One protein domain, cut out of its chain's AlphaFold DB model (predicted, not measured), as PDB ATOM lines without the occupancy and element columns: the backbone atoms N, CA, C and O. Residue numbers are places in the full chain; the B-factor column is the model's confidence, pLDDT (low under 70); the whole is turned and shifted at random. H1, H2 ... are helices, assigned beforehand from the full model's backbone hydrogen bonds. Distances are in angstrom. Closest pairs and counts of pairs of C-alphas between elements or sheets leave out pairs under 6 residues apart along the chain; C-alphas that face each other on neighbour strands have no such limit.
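What this domain is: This is residues 163 to 188 and 230 to 336 of the 336 residues of the protein "Mon2_C domain-containing protein" of Echinostoma caproni (UniProt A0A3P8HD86). An elongated bundle of helices in four roughly lengthwise rows: H1 and H6 are on opposite sides, and between them lie the row of H2 and H3, nearly in line, and the row of H4 with H5 turning off at its end. The bundle is not tightly closed, with several neighbouring helices near each other without clear contact; a long loop lies at each end, and residues 304 to 309 stick out. The printed part has 133 residues with six named helices, H1 to H6 in chain order, and no named strand; its class is all helix. It is only just compact, close to loose, with a radius of gyration of the C-alphas of 16.9 A and spans of 57 by 31 by 25 A.

Where its parts are: H1, residues 163 to 184, is the longest helix, 32.0 A from C-alpha 163 at (162.587, 185.937, 178.348) to C-alpha 184. H2 is residues 234 to 242, 12.3 A, and H3 is residues 244 to 256, 18.4 A. H4, residues 270 to 283, measures 19.4 A and begins at (151.075, 204.743, 172.267). H5 is residues 286 to 293, 10.6 A. H6, residues 312 to 330, spans 26.9 A and ends at (169.326, 211.015, 177.326).

How they stand to each other: With residues 165 to 173 alone, H1 touches H3, opposite ways at a tilt of 36 degrees, only just steep; the closest C-alphas, of Arg 166 and Ala 254, are 4.7 A apart. With residues 174 to 184 alone, H1 touches H4, the same way at a steep tilt of 44 degrees; the C-alphas of Gly 180 and Ile 279 are closest, 5.8 A. H2 and H3 meet only through their link, and so do H4 and H5. H5 touches no helix, but is near H1 and H2; its closest C-alpha pair with H2 is Ala 234 and Pro 287, 5.4 A. With residues 312 to 320 alone, H6 touches H2, the same way at a shallow tilt of 23 degrees, closest at the C-alphas of Thr 238 and Leu 313, 4.5 A. H3 and H6 only just touch, with 3 pairs of C-alphas within 8 A, the closest those of Ile 245 and Asp 320, 6.6 A. H1 and H6 are apart. In H1, H2, H3, H4, H5 and H6 every O i to N i+4 pair is within hydrogen-bond range.

The domain as a whole: The C-alphas farthest apart, of Thr 261 and Gln 296, are 57.8 A apart. Residues 189 to 229 are not printed, and C-alphas 188 and 230 are 11.1 A apart across this cut. The links H3 to H4 and H5 to H6 are long, with 13 and 18 residues. The mean pLDDT of the printed part is 79.2; it is under 70 at residues 187 to 188, 255 to 267, 295 to 308 and 331 to 336.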
ATOM      1  N   GLN A 163     163.927 185.966 178.929       87.62
ATOM      2  CA  GLN A 163     162.587 185.937 178.348       87.62
ATOM      3  C   GLN A 163     161.531 186.025 179.452       87.62
ATOM      4  O   GLN A 163     160.608 186.838 179.360       87.62
ATOM      5  N   MET A 164     161.694 185.243 180.518       89.38
ATOM      6  CA  MET A 164     160.874 185.316 181.722       89.38
ATOM      7  C   MET A 164     160.921 186.726 182.313       89.38
ATOM      8  O   MET A 164     159.872 187.326 182.518       89.38
ATOM      9  N   ASN A 165     162.113 187.300 182.491       90.88
ATOM     10  CA  ASN A 165     162.307 188.658 183.002       90.88
ATOM     11  C   ASN A 165     161.471 189.690 182.218       90.88
ATOM     12  O   ASN A 165     160.726 190.470 182.811       90.88
ATOM     13  N   ARG A 166     161.506 189.635 180.879       89.81
ATOM     14  CA  ARG A 166     160.685 190.495 180.010       89.81
ATOM     15  C   ARG A 166     159.189 190.295 180.220       89.81
ATOM     16  O   ARG A 166     158.465 191.278 180.364       89.81
ATOM     17  N   MET A 167     158.725 189.049 180.239       91.06
ATOM     18  CA  MET A 167     157.301 188.746 180.412       91.06
ATOM     19  C   MET A 167     156.780 189.219 181.773       91.06
ATOM     20  O   MET A 167     155.717 189.835 181.839       91.06
ATOM     21  N   LEU A 168     157.534 188.974 182.848       94.50
ATOM     22  CA  LEU A 168     157.125 189.315 184.211       94.50
ATOM     23  C   LEU A 168     157.015 190.832 184.409       94.50
ATOM     24  O   LEU A 168     155.991 191.309 184.907       94.50
ATOM     25  N   TRP A 169     158.021 191.608 183.985       94.88
ATOM     26  CA  TRP A 169     158.000 193.064 184.174       94.88
ATOM     27  C   TRP A 169     157.060 193.785 183.219       94.88
ATOM     28  O   TRP A 169     156.459 194.776 183.623       94.88
ATOM     29  N   SER A 170     156.856 193.270 182.004       93.12
ATOM     30  CA  SER A 170     155.811 193.783 181.113       93.12
ATOM     31  C   SER A 170     154.418 193.601 181.731       93.12
ATOM     32  O   SER A 170     153.622 194.541 181.749       93.12
ATOM     33  N   ALA A 171     154.141 192.434 182.325       95.19
ATOM     34  CA  ALA A 171     152.885 192.193 183.032       95.19
ATOM     35  C   ALA A 171     152.723 193.106 184.264       95.19
ATOM     36  O   ALA A 171     151.656 193.693 184.459       95.19
ATOM     37  N   ALA A 172     153.779 193.281 185.067       97.06
ATOM     38  CA  ALA A 172     153.753 194.154 186.243       97.06
ATOM     39  C   ALA A 172     153.547 195.632 185.873       97.06
ATOM     40  O   ALA A 172     152.749 196.321 186.505       97.06
ATOM     41  N   TRP A 173     154.205 196.101 184.809       96.31
ATOM     42  CA  TRP A 173     154.021 197.442 184.256       96.31
ATOM     43  C   TRP A 173     152.577 197.679 183.803       96.31
ATOM     44  O   TRP A 173     151.949 198.662 184.200       96.31
ATOM     45  N   ASN A 174     152.011 196.746 183.037       95.56
ATOM     46  CA  ASN A 174     150.619 196.832 182.606       95.56
ATOM     47  C   ASN A 174     149.647 196.810 183.799       95.56
ATOM     48  O   ASN A 174     148.653 197.532 183.797       95.56
ATOM     49  N   THR A 175     149.950 196.030 184.837       97.62
ATOM     50  CA  THR A 175     149.163 195.993 186.081       97.62
ATOM     51  C   THR A 175     149.186 197.349 186.784       97.62
ATOM     52  O   THR A 175     148.132 197.879 187.130       97.62
ATOM     53  N   TRP A 176     150.362 197.967 186.924       98.00
ATOM     54  CA  TRP A 176     150.501 199.312 187.489       98.00
ATOM     55  C   TRP A 176     149.722 200.361 186.686       98.00
ATOM     56  O   TRP A 176     148.987 201.156 187.272       98.00
ATOM     57  N   LEU A 177     149.792 200.319 185.348       96.69
ATOM     58  CA  LEU A 177     149.000 201.203 184.488       96.69
ATOM     59  C   LEU A 177     147.496 201.017 184.711       96.69
ATOM     60  O   LEU A 177     146.767 201.999 184.802       96.69
ATOM     61  N   GLN A 178     147.018 199.775 184.820       95.88
ATOM     62  CA  GLN A 178     145.599 199.499 185.057       95.88
ATOM     63  C   GLN A 178     145.128 199.992 186.427       95.88
ATOM     64  O   GLN A 178     144.050 200.580 186.516       95.88
ATOM     65  N   ILE A 179     145.936 199.804 187.475       96.69
ATOM     66  CA  ILE A 179     145.639 200.334 188.809       96.69
ATOM     67  C   ILE A 179     145.595 201.864 188.766       96.69
ATOM     68  O   ILE A 179     144.634 202.457 189.245       96.69
ATOM     69  N   GLY A 180     146.595 202.506 188.157       95.31
ATOM     70  CA  GLY A 180     146.670 203.962 188.057       95.31
ATOM     71  C   GLY A 180     145.502 204.562 187.280       95.31
ATOM     72  O   GLY A 180     144.861 205.487 187.774       95.31
ATOM     73  N   THR A 181     145.177 204.013 186.105       93.75
ATOM     74  CA  THR A 181     144.011 204.441 185.316       93.75
ATOM     75  C   THR A 181     142.713 204.245 186.104       93.75
ATOM     76  O   THR A 181     141.913 205.171 186.199       93.75
ATOM     77  N   GLY A 182     142.526 203.083 186.744       91.88
ATOM     78  CA  GLY A 182     141.356 202.822 187.588       91.88
ATOM     79  C   GLY A 182     141.240 203.788 188.772       91.88
ATOM     80  O   GLY A 182     140.141 204.227 189.105       91.88
ATOM     81  N   ALA A 183     142.372 204.171 189.365       91.94
ATOM     82  CA  ALA A 183     142.421 205.112 190.472       91.94
ATOM     83  C   ALA A 183     142.057 206.536 190.051       91.94
ATOM     84  O   ALA A 183     141.326 207.193 190.779       91.94
ATOM     85  N   VAL A 184     142.515 207.022 188.890       89.88
ATOM     86  CA  VAL A 184     142.194 208.387 188.425       89.88
ATOM     87  C   VAL A 184     140.817 208.497 187.765       89.88
ATOM     88  O   VAL A 184     140.236 209.579 187.751       89.88
ATOM     89  N   HIS A 185     140.250 207.390 187.278       84.94
ATOM     90  CA  HIS A 185     138.891 207.319 186.723       84.94
ATOM     91  C   HIS A 185     137.802 207.034 187.761       84.94
ATOM     92  O   HIS A 185     136.696 206.650 187.381       84.94
ATOM     93  N   PHE A 186     138.067 207.229 189.056       70.38
ATOM     94  CA  PHE A 186     137.101 206.986 190.132       70.38
ATOM     95  C   PHE A 186     135.795 207.796 189.936       70.38
ATOM     96  O   PHE A 186     135.690 208.941 190.345       70.38
ATOM     97  N   GLN A 187     134.816 207.221 189.226       57.47
ATOM     98  CA  GLN A 187     133.412 207.611 188.965       57.47
ATOM     99  C   GLN A 187     133.026 209.095 188.726       57.47
ATOM    100  O   GLN A 187     131.851 209.370 188.477       57.47
ATOM    101  N   SER A 188     133.949 210.058 188.735       50.62
ATOM    102  CA  SER A 188     133.609 211.471 188.902       50.62
ATOM    103  C   SER A 188     133.992 212.384 187.741       50.62
ATOM    104  O   SER A 188     133.380 213.443 187.609       50.62
ATOM    105  N   PHE A 230     135.616 202.938 195.017       88.06
ATOM    106  CA  PHE A 230     137.009 203.135 195.397       88.06
ATOM    107  C   PHE A 230     137.354 204.625 195.349       88.06
ATOM    108  O   PHE A 230     137.071 205.296 194.358       88.06
ATOM    109  N   LEU A 231     137.977 205.126 196.414       88.62
ATOM    110  CA  LEU A 231     138.399 206.516 196.535       88.62
ATOM    111  C   LEU A 231     139.916 206.552 196.786       88.62
ATOM    112  O   LEU A 231     140.353 206.122 197.860       88.62
ATOM    113  N   PRO A 232     140.735 207.030 195.830       88.50
ATOM    114  CA  PRO A 232     142.185 207.077 195.997       88.50
ATOM    115  C   PRO A 232     142.581 208.087 197.081       88.50
ATOM    116  O   PRO A 232     142.272 209.276 197.005       88.50
ATOM    117  N   THR A 233     143.303 207.614 198.095       90.62
ATOM    118  CA  THR A 233     143.842 208.463 199.166       90.62
ATOM    119  C   THR A 233     145.210 209.028 198.780       90.62
ATOM    120  O   THR A 233     145.889 208.494 197.900       90.62
ATOM    121  N   ALA A 234     145.660 210.090 199.456       90.56
ATOM    122  CA  ALA A 234     147.001 210.631 199.221       90.56
ATOM    123  C   ALA A 234     148.115 209.581 199.448       90.56
ATOM    124  O   ALA A 234     148.934 209.433 198.547       90.56
ATOM    125  N   PRO A 235     148.122 208.776 200.538       93.00
ATOM    126  CA  PRO A 235     149.107 207.702 200.709       93.00
ATOM    127  C   PRO A 235     149.087 206.652 199.591       93.00
ATOM    128  O   PRO A 235     150.145 206.208 199.153       93.00
ATOM    129  N   PHE A 236     147.899 206.277 199.102       95.19
ATOM    130  CA  PHE A 236     147.768 205.355 197.972       95.19
ATOM    131  C   PHE A 236     148.423 205.932 196.711       95.19
ATOM    132  O   PHE A 236     149.225 205.260 196.070       95.19
ATOM    133  N   MET A 237     148.129 207.192 196.378       95.38
ATOM    134  CA  MET A 237     148.723 207.835 195.206       95.38
ATOM    135  C   MET A 237     150.235 208.030 195.362       95.38
ATOM    136  O   MET A 237     150.959 207.837 194.391       95.38
ATOM    137  N   THR A 238     150.734 208.345 196.562       95.69
ATOM    138  CA  THR A 238     152.180 208.437 196.819       95.69
ATOM    139  C   THR A 238     152.868 207.112 196.499       95.69
ATOM    140  O   THR A 238     153.805 207.095 195.707       95.69
ATOM    141  N   LEU A 239     152.338 205.993 197.012       96.88
ATOM    142  CA  LEU A 239     152.860 204.656 196.711       96.88
ATOM    143  C   LEU A 239     152.778 204.319 195.216       96.88
ATOM    144  O   LEU A 239     153.702 203.713 194.678       96.88
ATOM    145  N   MET A 240     151.709 204.729 194.521       97.00
ATOM    146  CA  MET A 240     151.610 204.555 193.066       97.00
ATOM    147  C   MET A 240     152.780 205.218 192.336       97.00
ATOM    148  O   MET A 240     153.377 204.587 191.466       97.00
ATOM    149  N   PHE A 241     153.128 206.457 192.689       97.12
ATOM    150  CA  PHE A 241     154.262 207.166 192.088       97.12
ATOM    151  C   PHE A 241     155.615 206.587 192.550       97.12
ATOM    152  O   PHE A 241     156.501 206.357 191.735       97.12
ATOM    153  N   ASP A 242     155.768 206.182 193.812       97.06
ATOM    154  CA  ASP A 242     156.987 205.496 194.284       97.06
ATOM    155  C   ASP A 242     157.325 204.208 193.514       97.06
ATOM    156  O   ASP A 242     158.497 203.854 193.364       97.06
ATOM    157  N   LEU A 243     156.315 203.527 192.972       97.62
ATOM    158  CA  LEU A 243     156.489 202.328 192.153       97.62
ATOM    159  C   LEU A 243     156.875 202.611 190.696       97.62
ATOM    160  O   LEU A 243     157.360 201.701 190.019       97.62
ATOM    161  N   PHE A 244     156.681 203.836 190.205       96.94
ATOM    162  CA  PHE A 244     156.853 204.164 188.792       96.94
ATOM    163  C   PHE A 244     158.292 203.936 188.315       96.94
ATOM    164  O   PHE A 244     158.506 203.140 187.401       96.94
ATOM    165  N   ILE A 245     159.284 204.592 188.930       95.19
ATOM    166  CA  ILE A 245     160.682 204.529 188.464       95.19
ATOM    167  C   ILE A 245     161.221 203.086 188.468       95.19
ATOM    168  O   ILE A 245     161.766 202.665 187.440       95.19
ATOM    169  N   PRO A 246     161.067 202.292 189.551       95.19
ATOM    170  CA  PRO A 246     161.533 200.907 189.560       95.19
ATOM    171  C   PRO A 246     160.885 200.036 188.476       95.19
ATOM    172  O   PRO A 246     161.583 199.270 187.809       95.19
ATOM    173  N   LEU A 247     159.567 200.156 188.270       94.56
ATOM    174  CA  LEU A 247     158.843 199.373 187.263       94.56
ATOM    175  C   LEU A 247     159.210 199.792 185.842       94.56
ATOM    176  O   LEU A 247     159.482 198.937 184.998       94.56
ATOM    177  N   PHE A 248     159.250 201.098 185.587       92.44
ATOM    178  CA  PHE A 248     159.609 201.650 184.288       92.44
ATOM    179  C   PHE A 248     161.027 201.231 183.892       92.44
ATOM    180  O   PHE A 248     161.246 200.743 182.781       92.44
ATOM    181  N   SER A 249     161.987 201.343 184.813       91.12
ATOM    182  CA  SER A 249     163.382 200.959 184.561       91.12
ATOM    183  C   SER A 249     163.483 199.474 184.202       91.12
ATOM    184  O   SER A 249     164.051 199.121 183.175       91.12
ATOM    185  N   ARG A 250     162.815 198.591 184.955       90.00
ATOM    186  CA  ARG A 250     162.843 197.143 184.682       90.00
ATOM    187  C   ARG A 250     162.135 196.743 183.396       90.00
ATOM    188  O   ARG A 250     162.628 195.885 182.666       90.00
ATOM    189  N   CYS A 251     160.992 197.355 183.095       87.25
ATOM    190  CA  CYS A 251     160.257 197.078 181.863       87.25
ATOM    191  C   CYS A 251     161.059 197.509 180.623       87.25
ATOM    192  O   CYS A 251     161.061 196.823 179.596       87.25
ATOM    193  N   THR A 252     161.773 198.632 180.721       82.38
ATOM    194  CA  THR A 252     162.600 199.148 179.626       82.38
ATOM    195  C   THR A 252     163.908 198.369 179.473       82.38
ATOM    196  O   THR A 252     164.222 197.958 178.356       82.38
ATOM    197  N   GLU A 253     164.609 198.040 180.561       79.81
ATOM    198  CA  GLU A 253     165.792 197.160 180.552       79.81
ATOM    199  C   GLU A 253     165.489 195.769 179.981       79.81
ATOM    200  O   GLU A 253     166.254 195.220 179.184       79.81
ATOM    201  N   ALA A 254     164.339 195.190 180.333       72.38
ATOM    202  CA  ALA A 254     163.963 193.883 179.810       72.38
ATOM    203  C   ALA A 254     163.644 193.911 178.301       72.38
ATOM    204  O   ALA A 254     163.697 192.871 177.636       72.38
ATOM    205  N   SER A 255     163.356 195.092 177.744       64.06
ATOM    206  CA  SER A 255     163.042 195.290 176.327       64.06
ATOM    207  C   SER A 255     164.288 195.497 175.450       64.06
ATOM    208  O   SER A 255     164.290 195.055 174.300       64.06
ATOM    209  N   THR A 256     165.366 196.091 175.978       59.50
ATOM    210  CA  THR A 256     166.570 196.497 175.216       59.50
ATOM    211  C   THR A 256     167.595 195.387 174.965       59.50
ATOM    212  O   THR A 256     168.461 195.537 174.111       59.50
ATOM    213  N   THR A 257     167.496 194.242 175.639       56.19
ATOM    214  CA  THR A 257     168.464 193.127 175.533       56.19
ATOM    215  C   THR A 257     168.405 192.319 174.224       56.19
ATOM    216  O   THR A 257     169.124 191.334 174.069       56.19
ATOM    217  N   THR A 258     167.600 192.734 173.243       50.03
ATOM    218  CA  THR A 258     167.636 192.185 171.877       50.03
ATOM    219  C   THR A 258     168.836 192.741 171.104       50.03
ATOM    220  O   THR A 258     168.920 193.940 170.863       50.03
ATOM    221  N   THR A 259     169.738 191.848 170.692       47.00
ATOM    222  CA  THR A 259     170.996 192.022 169.936       47.00
ATOM    223  C   THR A 259     170.880 192.785 168.603       47.00
ATOM    224  O   THR A 259     171.197 192.249 167.541       47.00
ATOM    225  N   THR A 260     170.475 194.053 168.632       44.56
ATOM    226  CA  THR A 260     170.492 194.939 167.458       44.56
ATOM    227  C   THR A 260     171.180 196.243 167.843       44.56
ATOM    228  O   THR A 260     170.774 196.914 168.784       44.56
ATOM    229  N   THR A 261     172.259 196.580 167.139       40.22
ATOM    230  CA  THR A 261     173.204 197.687 167.388       40.22
ATOM    231  C   THR A 261     172.639 199.089 167.120       40.22
ATOM    232  O   THR A 261     173.346 199.972 166.643       40.22
ATOM    233  N   THR A 262     171.366 199.325 167.422       42.62
ATOM    234  CA  THR A 262     170.721 200.637 167.299       42.62
ATOM    235  C   THR A 262     170.061 201.005 168.623       42.62
ATOM    236  O   THR A 262     169.406 200.139 169.200       42.62
ATOM    237  N   PRO A 263     170.190 202.254 169.110       38.97
ATOM    238  CA  PRO A 263     169.506 202.709 170.313       38.97
ATOM    239  C   PRO A 263     168.003 202.777 170.024       38.97
ATOM    240  O   PRO A 263     167.475 203.792 169.586       38.97
ATOM    241  N   THR A 264     167.308 201.657 170.196       41.88
ATOM    242  CA  THR A 264     165.850 201.620 170.162       41.88
ATOM    243  C   THR A 264     165.340 202.214 171.463       41.88
ATOM    244  O   THR A 264     165.639 201.714 172.548       41.88
ATOM    245  N   THR A 265     164.593 203.305 171.330       50.69
ATOM    246  CA  THR A 265     163.777 203.929 172.370       50.69
ATOM    247  C   THR A 265     162.995 202.882 173.173       50.69
ATOM    248  O   THR A 265     162.649 201.828 172.632       50.69
ATOM    249  N   PRO A 266     162.687 203.152 174.457       53.22
ATOM    250  CA  PRO A 266     161.867 202.255 175.264       53.22
ATOM    251  C   PRO A 266     160.564 201.931 174.519       53.22
ATOM    252  O   PRO A 266     159.800 202.832 174.171       53.22
ATOM    253  N   THR A 267     160.338 200.646 174.233       62.09
ATOM    254  CA  THR A 267     159.203 200.132 173.450       62.09
ATOM    255  C   THR A 267     157.913 200.153 174.270       62.09
ATOM    256  O   THR A 267     157.345 199.111 174.579       62.09
ATOM    257  N   ILE A 268     157.477 201.344 174.669       74.69
ATOM    258  CA  ILE A 268     156.177 201.586 175.295       74.69
ATOM    259  C   ILE A 268     155.211 201.979 174.181       74.69
ATOM    260  O   ILE A 268     155.500 202.863 173.370       74.69
ATOM    261  N   SER A 269     154.071 201.299 174.113       82.75
ATOM    262  CA  SER A 269     153.047 201.552 173.102       82.75
ATOM    263  C   SER A 269     152.396 202.927 173.280       82.75
ATOM    264  O   SER A 269     152.370 203.501 174.370       82.75
ATOM    265  N   SER A 270     151.803 203.465 172.210       82.69
ATOM    266  CA  SER A 270     151.075 204.743 172.267       82.69
ATOM    267  C   SER A 270     149.929 204.730 173.290       82.69
ATOM    268  O   SER A 270     149.663 205.743 173.940       82.69
ATOM    269  N   VAL A 271     149.278 203.578 173.479       87.12
ATOM    270  CA  VAL A 271     148.189 203.398 174.451       87.12
ATOM    271  C   VAL A 271     148.719 203.478 175.884       87.12
ATOM    272  O   VAL A 271     148.128 204.158 176.720       87.12
ATOM    273  N   GLU A 272     149.854 202.839 176.168       87.44
ATOM    274  CA  GLU A 272     150.501 202.900 177.483       87.44
ATOM    275  C   GLU A 272     150.984 204.317 177.812       87.44
ATOM    276  O   GLU A 272     150.759 204.789 178.924       87.44
ATOM    277  N   TRP A 273     151.550 205.039 176.839       88.44
ATOM    278  CA  TRP A 273     151.902 206.456 177.000       88.44
ATOM    279  C   TRP A 273     150.693 207.343 177.293       88.44
ATOM    280  O   TRP A 273     150.783 208.270 178.102       88.44
ATOM    281  N   THR A 274     149.558 207.059 176.652       88.81
ATOM    282  CA  THR A 274     148.311 207.796 176.892       88.81
ATOM    283  C   THR A 274     147.845 207.600 178.334       88.81
ATOM    284  O   THR A 274     147.621 208.584 179.039       88.81
ATOM    285  N   ARG A 275     147.800 206.346 178.804       91.25
ATOM    286  CA  ARG A 275     147.463 206.008 180.198       91.25
ATOM    287  C   ARG A 275     148.435 206.634 181.195       91.25
ATOM    288  O   ARG A 275     148.006 207.204 182.189       91.25
ATOM    289  N   LEU A 276     149.737 206.575 180.917       92.44
ATOM    290  CA  LEU A 276     150.762 207.186 181.762       92.44
ATOM    291  C   LEU A 276     150.544 208.697 181.895       92.44
ATOM    292  O   LEU A 276     150.509 209.233 182.997       92.44
ATOM    293  N   THR A 277     150.342 209.382 180.770       88.94
ATOM    294  CA  THR A 277     150.089 210.829 180.747       88.94
ATOM    295  C   THR A 277     148.851 211.188 181.565       88.94
ATOM    296  O   THR A 277     148.850 212.176 182.295       88.94
ATOM    297  N   GLU A 278     147.798 210.383 181.461       90.81
ATOM    298  CA  GLU A 278     146.576 210.550 182.237       90.81
ATOM    299  C   GLU A 278     146.809 210.377 183.744       90.81
ATOM    300  O   GLU A 278     146.409 211.246 184.522       90.81
ATOM    301  N   ILE A 279     147.530 209.327 184.155       93.62
ATOM    302  CA  ILE A 279     147.897 209.081 185.558       93.62
ATOM    303  C   ILE A 279     148.668 210.272 186.134       93.62
ATOM    304  O   ILE A 279     148.344 210.740 187.221       93.62
ATOM    305  N   PHE A 280     149.649 210.812 185.410       92.06
ATOM    306  CA  PHE A 280     150.428 211.961 185.882       92.06
ATOM    307  C   PHE A 280     149.605 213.255 185.942       92.06
ATOM    308  O   PHE A 280     149.774 214.044 186.869       92.06
ATOM    309  N   ARG A 281     148.695 213.477 184.984       88.19
ATOM    310  CA  ARG A 281     147.830 214.669 184.960       88.19
ATOM    311  C   ARG A 281     146.812 214.675 186.094       88.19
ATOM    312  O   ARG A 281     146.581 215.717 186.699       88.19
ATOM    313  N   LEU A 282     146.179 213.533 186.347       88.81
ATOM    314  CA  LEU A 282     145.053 213.433 187.274       88.81
ATOM    315  C   LEU A 282     145.459 212.914 188.654       88.81
ATOM    316  O   LEU A 282     144.779 213.204 189.632       88.81
ATOM    317  N   GLY A 283     146.569 212.184 188.766       86.88
ATOM    318  CA  GLY A 283     146.965 211.485 189.986       86.88
ATOM    319  C   GLY A 283     147.251 212.405 191.171       86.88
ATOM    320  O   GLY A 283     146.860 212.089 192.291       86.88
ATOM    321  N   LEU A 284     147.853 213.575 190.931       86.62
ATOM    322  CA  LEU A 284     148.052 214.584 191.977       86.62
ATOM    323  C   LEU A 284     146.720 215.196 192.447       86.62
ATOM    324  O   LEU A 284     146.562 215.533 193.618       86.62
ATOM    325  N   LEU A 285     145.757 215.335 191.532       84.69
ATOM    326  CA  LEU A 285     144.460 215.956 191.800       84.69
ATOM    327  C   LEU A 285     143.440 214.973 192.382       84.69
ATOM    328  O   LEU A 285     142.500 215.403 193.046       84.69
ATOM    329  N   ALA A 286     143.602 213.668 192.154       85.56
ATOM    330  CA  ALA A 286     142.614 212.663 192.526       85.56
ATOM    331  C   ALA A 286     142.257 212.697 194.029       85.56
ATOM    332  O   ALA A 286     141.070 212.841 194.331       85.56
ATOM    333  N   PRO A 287     143.214 212.712 194.983       84.88
ATOM    334  CA  PRO A 287     142.883 212.823 196.407       84.88
ATOM    335  C   PRO A 287     142.201 214.151 196.781       84.88
ATOM    336  O   PRO A 287     141.369 214.183 197.685       84.88
ATOM    337  N   ILE A 288     142.521 215.246 196.077       83.31
ATOM    338  CA  ILE A 288     141.897 216.564 196.284       83.31
ATOM    339  C   ILE A 288     140.427 216.518 195.851       83.31
ATOM    340  O   ILE A 288     139.547 216.949 196.596       83.31
ATOM    341  N   TYR A 289     140.148 215.954 194.674       82.56
ATOM    342  CA  TYR A 289     138.782 215.773 194.185       82.56
ATOM    343  C   TYR A 289     137.966 214.854 195.097       82.56
ATOM    344  O   TYR A 289     136.819 215.181 195.403       82.56
ATOM    345  N   VAL A 290     138.551 213.751 195.583       82.50
ATOM    346  CA  VAL A 290     137.910 212.874 196.579       82.50
ATOM    347  C   VAL A 290     137.513 213.670 197.822       82.50
ATOM    348  O   VAL A 290     136.355 213.614 198.232       82.50
ATOM    349  N   ALA A 291     138.445 214.432 198.402       79.12
ATOM    350  CA  ALA A 291     138.193 215.213 199.611       79.12
ATOM    351  C   ALA A 291     137.086 216.264 199.414       79.12
ATOM    352  O   ALA A 291     136.278 216.490 200.313       79.12
ATOM    353  N   TYR A 292     137.022 216.880 198.229       78.50
ATOM    354  CA  TYR A 292     135.993 217.860 197.885       78.50
ATOM    355  C   TYR A 292     134.602 217.230 197.702       78.50
ATOM    356  O   TYR A 292     133.608 217.764 198.192       78.50
ATOM    357  N   LEU A 293     134.520 216.099 196.997       79.31
ATOM    358  CA  LEU A 293     133.250 215.461 196.631       79.31
ATOM    359  C   LEU A 293     132.675 214.569 197.738       79.31
ATOM    360  O   LEU A 293     131.459 214.406 197.826       79.31
ATOM    361  N   PHE A 294     133.534 214.015 198.597       74.62
ATOM    362  CA  PHE A 294     133.159 213.088 199.665       74.62
ATOM    363  C   PHE A 294     133.625 213.579 201.051       74.62
ATOM    364  O   PHE A 294     134.351 212.864 201.745       74.62
ATOM    365  N   PRO A 295     133.167 214.752 201.531       60.84
ATOM    366  CA  PRO A 295     133.649 215.366 202.776       60.84
ATOM    367  C   PRO A 295     133.325 214.565 204.053       60.84
ATOM    368  O   PRO A 295     133.873 214.854 205.110       60.84
ATOM    369  N   GLN A 296     132.424 213.577 203.970       57.03
ATOM    370  CA  GLN A 296     132.049 212.673 205.072       57.03
ATOM    371  C   GLN A 296     132.846 211.360 205.080       57.03
ATOM    372  O   GLN A 296     132.760 210.589 206.032       57.03
ATOM    373  N   SER A 297     133.595 211.064 204.014       55.09
ATOM    374  CA  SER A 297     134.523 209.938 204.044       55.09
ATOM    375  C   SER A 297     135.730 210.356 204.876       55.09
ATOM    376  O   SER A 297     136.183 211.491 204.772       55.09
ATOM    377  N   SER A 298     136.236 209.474 205.736       48.16
ATOM    378  CA  SER A 298     137.352 209.718 206.671       48.16
ATOM    379  C   SER A 298     138.703 209.959 205.968       48.16
ATOM    380  O   SER A 298     139.760 209.615 206.491       48.16
ATOM    381  N   VAL A 299     138.671 210.485 204.745       51.25
ATOM    382  CA  VAL A 299     139.807 210.887 203.940       51.25
ATOM    383  C   VAL A 299     140.344 212.153 204.579       51.25
ATOM    384  O   VAL A 299     139.679 213.186 204.613       51.25
ATOM    385  N   THR A 300     141.538 212.039 205.154       47.06
ATOM    386  CA  THR A 300     142.283 213.159 205.714       47.06
ATOM    387  C   THR A 300     142.271 214.288 204.691       47.06
ATOM    388  O   THR A 300     142.816 214.127 203.597       47.06
ATOM    389  N   LEU A 301     141.604 215.401 205.020       49.31
ATOM    390  CA  LEU A 301     141.728 216.635 204.254       49.31
ATOM    391  C   LEU A 301     143.225 216.862 204.078       49.31
ATOM    392  O   LEU A 301     143.938 216.888 205.083       49.31
ATOM    393  N   LEU A 302     143.703 216.974 202.834       51.75
ATOM    394  CA  LEU A 302     145.030 217.527 202.596       51.75
ATOM    395  C   LEU A 302     145.034 218.855 203.347       51.75
ATOM    396  O   LEU A 302     144.243 219.735 202.989       51.75
ATOM    397  N   PRO A 303     145.825 218.998 204.423       45.78
ATOM    398  CA  PRO A 303     145.959 220.287 205.042       45.78
ATOM    399  C   PRO A 303     146.593 221.133 203.945       45.78
ATOM    400  O   PRO A 303     147.745 220.912 203.580       45.78
ATOM    401  N   VAL A 304     145.845 222.078 203.379       49.31
ATOM    402  CA  VAL A 304     146.464 223.218 202.700       49.31
ATOM    403  C   VAL A 304     147.015 224.088 203.825       49.31
ATOM    404  O   VAL A 304     146.491 225.150 204.142       49.31
ATOM    405  N   VAL A 305     147.988 223.540 204.545       49.56
ATOM    406  CA  VAL A 305     148.800 224.264 205.498       49.56
ATOM    407  C   VAL A 305     150.005 224.665 204.669       49.56
ATOM    408  O   VAL A 305     150.812 223.831 204.263       49.56
ATOM    409  N   ASP A 306     150.024 225.939 204.303       55.38
ATOM    410  CA  ASP A 306     151.108 226.566 203.559       55.38
ATOM    411  C   ASP A 306     152.316 226.750 204.489       55.38
ATOM    412  O   ASP A 306     152.639 227.853 204.920       55.38
ATOM    413  N   ASP A 307     152.950 225.633 204.857       62.56
ATOM    414  CA  ASP A 307     154.190 225.602 205.642       62.56
ATOM    415  C   ASP A 307     155.435 225.706 204.735       62.56
ATOM    416  O   ASP A 307     156.564 225.496 205.182       62.56
ATOM    417  N   GLY A 308     155.253 225.978 203.435       66.06
ATOM    418  CA  GLY A 308     156.334 226.032 202.445       66.06
ATOM    419  C   GLY A 308     157.007 224.682 202.145       66.06
ATOM    420  O   GLY A 308     158.065 224.661 201.518       66.06
ATOM    421  N   THR A 309     156.420 223.559 202.578       80.31
ATOM    422  CA  THR A 309     156.936 222.199 202.341       80.31
ATOM    423  C   THR A 309     156.058 221.441 201.346       80.31
ATOM    424  O   THR A 309     154.836 221.586 201.336       80.31
ATOM    425  N   LEU A 310     156.682 220.651 200.467       83.00
ATOM    426  CA  LEU A 310     155.949 219.784 199.548       83.00
ATOM    427  C   LEU A 310     155.386 218.582 200.317       83.00
ATOM    428  O   LEU A 310     156.041 218.012 201.183       83.00
ATOM    429  N   SER A 311     154.170 218.169 199.976       87.94
ATOM    430  CA  SER A 311     153.612 216.906 200.462       87.94
ATOM    431  C   SER A 311     154.357 215.704 199.857       87.94
ATOM    432  O   SER A 311     154.843 215.800 198.726       87.94
ATOM    433  N   PRO A 312     154.361 214.528 200.516       91.25
ATOM    434  CA  PRO A 312     155.010 213.324 199.980       91.25
ATOM    435  C   PRO A 312     154.537 212.937 198.569       91.25
ATOM    436  O   PRO A 312     155.319 212.458 197.748       91.25
ATOM    437  N   LEU A 313     153.254 213.174 198.264       91.25
ATOM    438  CA  LEU A 313     152.699 212.949 196.928       91.25
ATOM    439  C   LEU A 313     153.316 213.907 195.899       91.25
ATOM    440  O   LEU A 313     153.717 213.474 194.822       91.25
ATOM    441  N   GLN A 314     153.417 215.198 196.228       90.56
ATOM    442  CA  GLN A 314     154.039 216.195 195.352       90.56
ATOM    443  C   GLN A 314     155.522 215.888 195.117       90.56
ATOM    444  O   GLN A 314     155.978 215.976 193.979       90.56
ATOM    445  N   GLU A 315     156.259 215.495 196.160       92.25
ATOM    446  CA  GLU A 315     157.664 215.090 196.046       92.25
ATOM    447  C   GLU A 315     157.835 213.881 195.117       92.25
ATOM    448  O   GLU A 315     158.693 213.900 194.231       92.25
ATOM    449  N   SER A 316     156.981 212.863 195.266       94.12
ATOM    450  CA  SER A 316     157.022 211.644 194.448       94.12
ATOM    451  C   SER A 316     156.726 211.935 192.977       94.12
ATOM    452  O   SER A 316     157.498 211.547 192.102       94.12
ATOM    453  N   VAL A 317     155.672 212.709 192.693       92.94
ATOM    454  CA  VAL A 317     155.331 213.130 191.322       92.94
ATOM    455  C   VAL A 317     156.462 213.950 190.699       92.94
ATOM    456  O   VAL A 317     156.820 213.738 189.540       92.94
ATOM    457  N   LEU A 318     157.048 214.884 191.453       92.38
ATOM    458  CA  LEU A 318     158.137 215.729 190.967       92.38
ATOM    459  C   LEU A 318     159.399 214.911 190.666       92.38
ATOM    460  O   LEU A 318     160.037 215.131 189.635       92.38
ATOM    461  N   ARG A 319     159.743 213.943 191.523       95.31
ATOM    462  CA  ARG A 319     160.840 212.993 191.289       95.31
ATOM    463  C   ARG A 319     160.627 212.219 189.988       95.31
ATOM    464  O   ARG A 319     161.544 212.136 189.172       95.31
ATOM    465  N   ASP A 320     159.423 211.710 189.773       94.62
ATOM    466  CA  ASP A 320     159.094 210.892 188.608       94.62
ATOM    467  C   ASP A 320     159.075 211.703 187.301       94.62
ATOM    468  O   ASP A 320     159.584 211.252 186.271       94.62
ATOM    469  N   LEU A 321     158.558 212.938 187.338       92.62
ATOM    470  CA  LEU A 321     158.613 213.868 186.205       92.62
ATOM    471  C   LEU A 321     160.056 214.249 185.858       92.62
ATOM    472  O   LEU A 321     160.422 214.254 184.682       92.62
ATOM    473  N   ASN A 322     160.889 214.527 186.863       92.62
ATOM    474  CA  ASN A 322     162.308 214.806 186.650       92.62
ATOM    475  C   ASN A 322     163.033 213.605 186.034       92.62
ATOM    476  O   ASN A 322     163.832 213.785 185.115       92.62
ATOM    477  N   PHE A 323     162.722 212.387 186.481       93.00
ATOM    478  CA  PHE A 323     163.245 211.165 185.875       93.00
ATOM    479  C   PHE A 323     162.840 211.046 184.397       93.00
ATOM    480  O   PHE A 323     163.699 210.845 183.541       93.00
ATOM    481  N   LEU A 324     161.561 211.254 184.060       88.62
ATOM    482  CA  LEU A 324     161.091 211.234 182.668       88.62
ATOM    483  C   LEU A 324     161.774 212.295 181.795       88.62
ATOM    484  O   LEU A 324     162.122 212.015 180.645       88.62
ATOM    485  N   LEU A 325     162.005 213.498 182.330       87.19
ATOM    486  CA  LEU A 325     162.752 214.549 181.635       87.19
ATOM    487  C   LEU A 325     164.200 214.126 181.367       87.19
ATOM    488  O   LEU A 325     164.689 214.310 180.254       87.19
ATOM    489  N   GLN A 326     164.872 213.516 182.345       87.88
ATOM    490  CA  GLN A 326     166.233 213.002 182.176       87.88
ATOM    491  C   GLN A 326     166.299 211.884 181.132       87.88
ATOM    492  O   GLN A 326     167.171 211.917 180.265       87.88
ATOM    493  N   VAL A 327     165.353 210.937 181.156       82.44
ATOM    494  CA  VAL A 327     165.248 209.873 180.144       82.44
ATOM    495  C   VAL A 327     165.044 210.475 178.752       82.44
ATOM    496  O   VAL A 327     165.732 210.092 177.806       82.44
ATOM    497  N   ARG A 328     164.159 211.470 178.613       77.38
ATOM    498  CA  ARG A 328     163.944 212.165 177.338       77.38
ATOM    499  C   ARG A 328     165.228 212.821 176.824       77.38
ATOM    500  O   ARG A 328     165.581 212.605 175.668       77.38
ATOM    501  N   ILE A 329     165.932 213.571 177.676       75.12
ATOM    502  CA  ILE A 329     167.201 214.227 177.323       75.12
ATOM    503  C   ILE A 329     168.244 213.185 176.893       75.12
ATOM    504  O   ILE A 329     168.891 213.352 175.863       75.12
ATOM    505  N   ALA A 330     168.371 212.080 177.632       72.38
ATOM    506  CA  ALA A 330     169.326 211.015 177.326       72.38
ATOM    507  C   ALA A 330     169.028 210.287 176.000       72.38
ATOM    508  O   ALA A 330     169.950 209.836 175.326       72.38
ATOM    509  N   THR A 331     167.753 210.179 175.614       64.25
ATOM    510  CA  THR A 331     167.328 209.528 174.358       64.25
ATOM    511  C   THR A 331     167.377 210.435 173.123       64.25
ATOM    512  O   THR A 331     167.111 209.957 172.022       64.25
ATOM    513  N   GLY A 332     167.725 211.719 173.267       51.41
ATOM    514  CA  GLY A 332     167.864 212.642 172.135       51.41
ATOM    515  C   GLY A 332     166.553 212.975 171.411       51.41
ATOM    516  O   GLY A 332     166.596 213.397 170.256       51.41
ATOM    517  N   LEU A 333     165.387 212.795 172.054       50.28
ATOM    518  CA  LEU A 333     164.101 213.276 171.530       50.28
ATOM    519  C   LEU A 333     163.984 214.802 171.708       50.28
ATOM    520  O   LEU A 333     163.196 215.310 172.523       50.28
ATOM    521  N   ASP A 334     164.784 215.531 170.932       40.34
ATOM    522  CA  ASP A 334     164.540 216.941 170.659       40.34
ATOM    523  C   ASP A 334     163.190 217.093 169.950       40.34
ATOM    524  O   ASP A 334     162.792 216.288 169.109       40.34
ATOM    525  N   ALA A 335     162.447 218.106 170.385       40.75
ATOM    526  CA  ALA A 335     161.107 218.409 169.921       40.75
ATOM    527  C   ALA A 335     161.082 218.686 168.408       40.75
ATOM    528  O   ALA A 335     161.680 219.657 167.944       40.75
ATOM    529  N   THR A 336     160.318 217.879 167.677       33.84
ATOM    530  CA  THR A 336     159.639 218.304 166.447       33.84
ATOM    531  C   THR A 336     158.146 218.231 166.665       33.84
ATOM    532  O   THR A 336     157.703 217.149 167.123       33.84
TER     533      THR A 336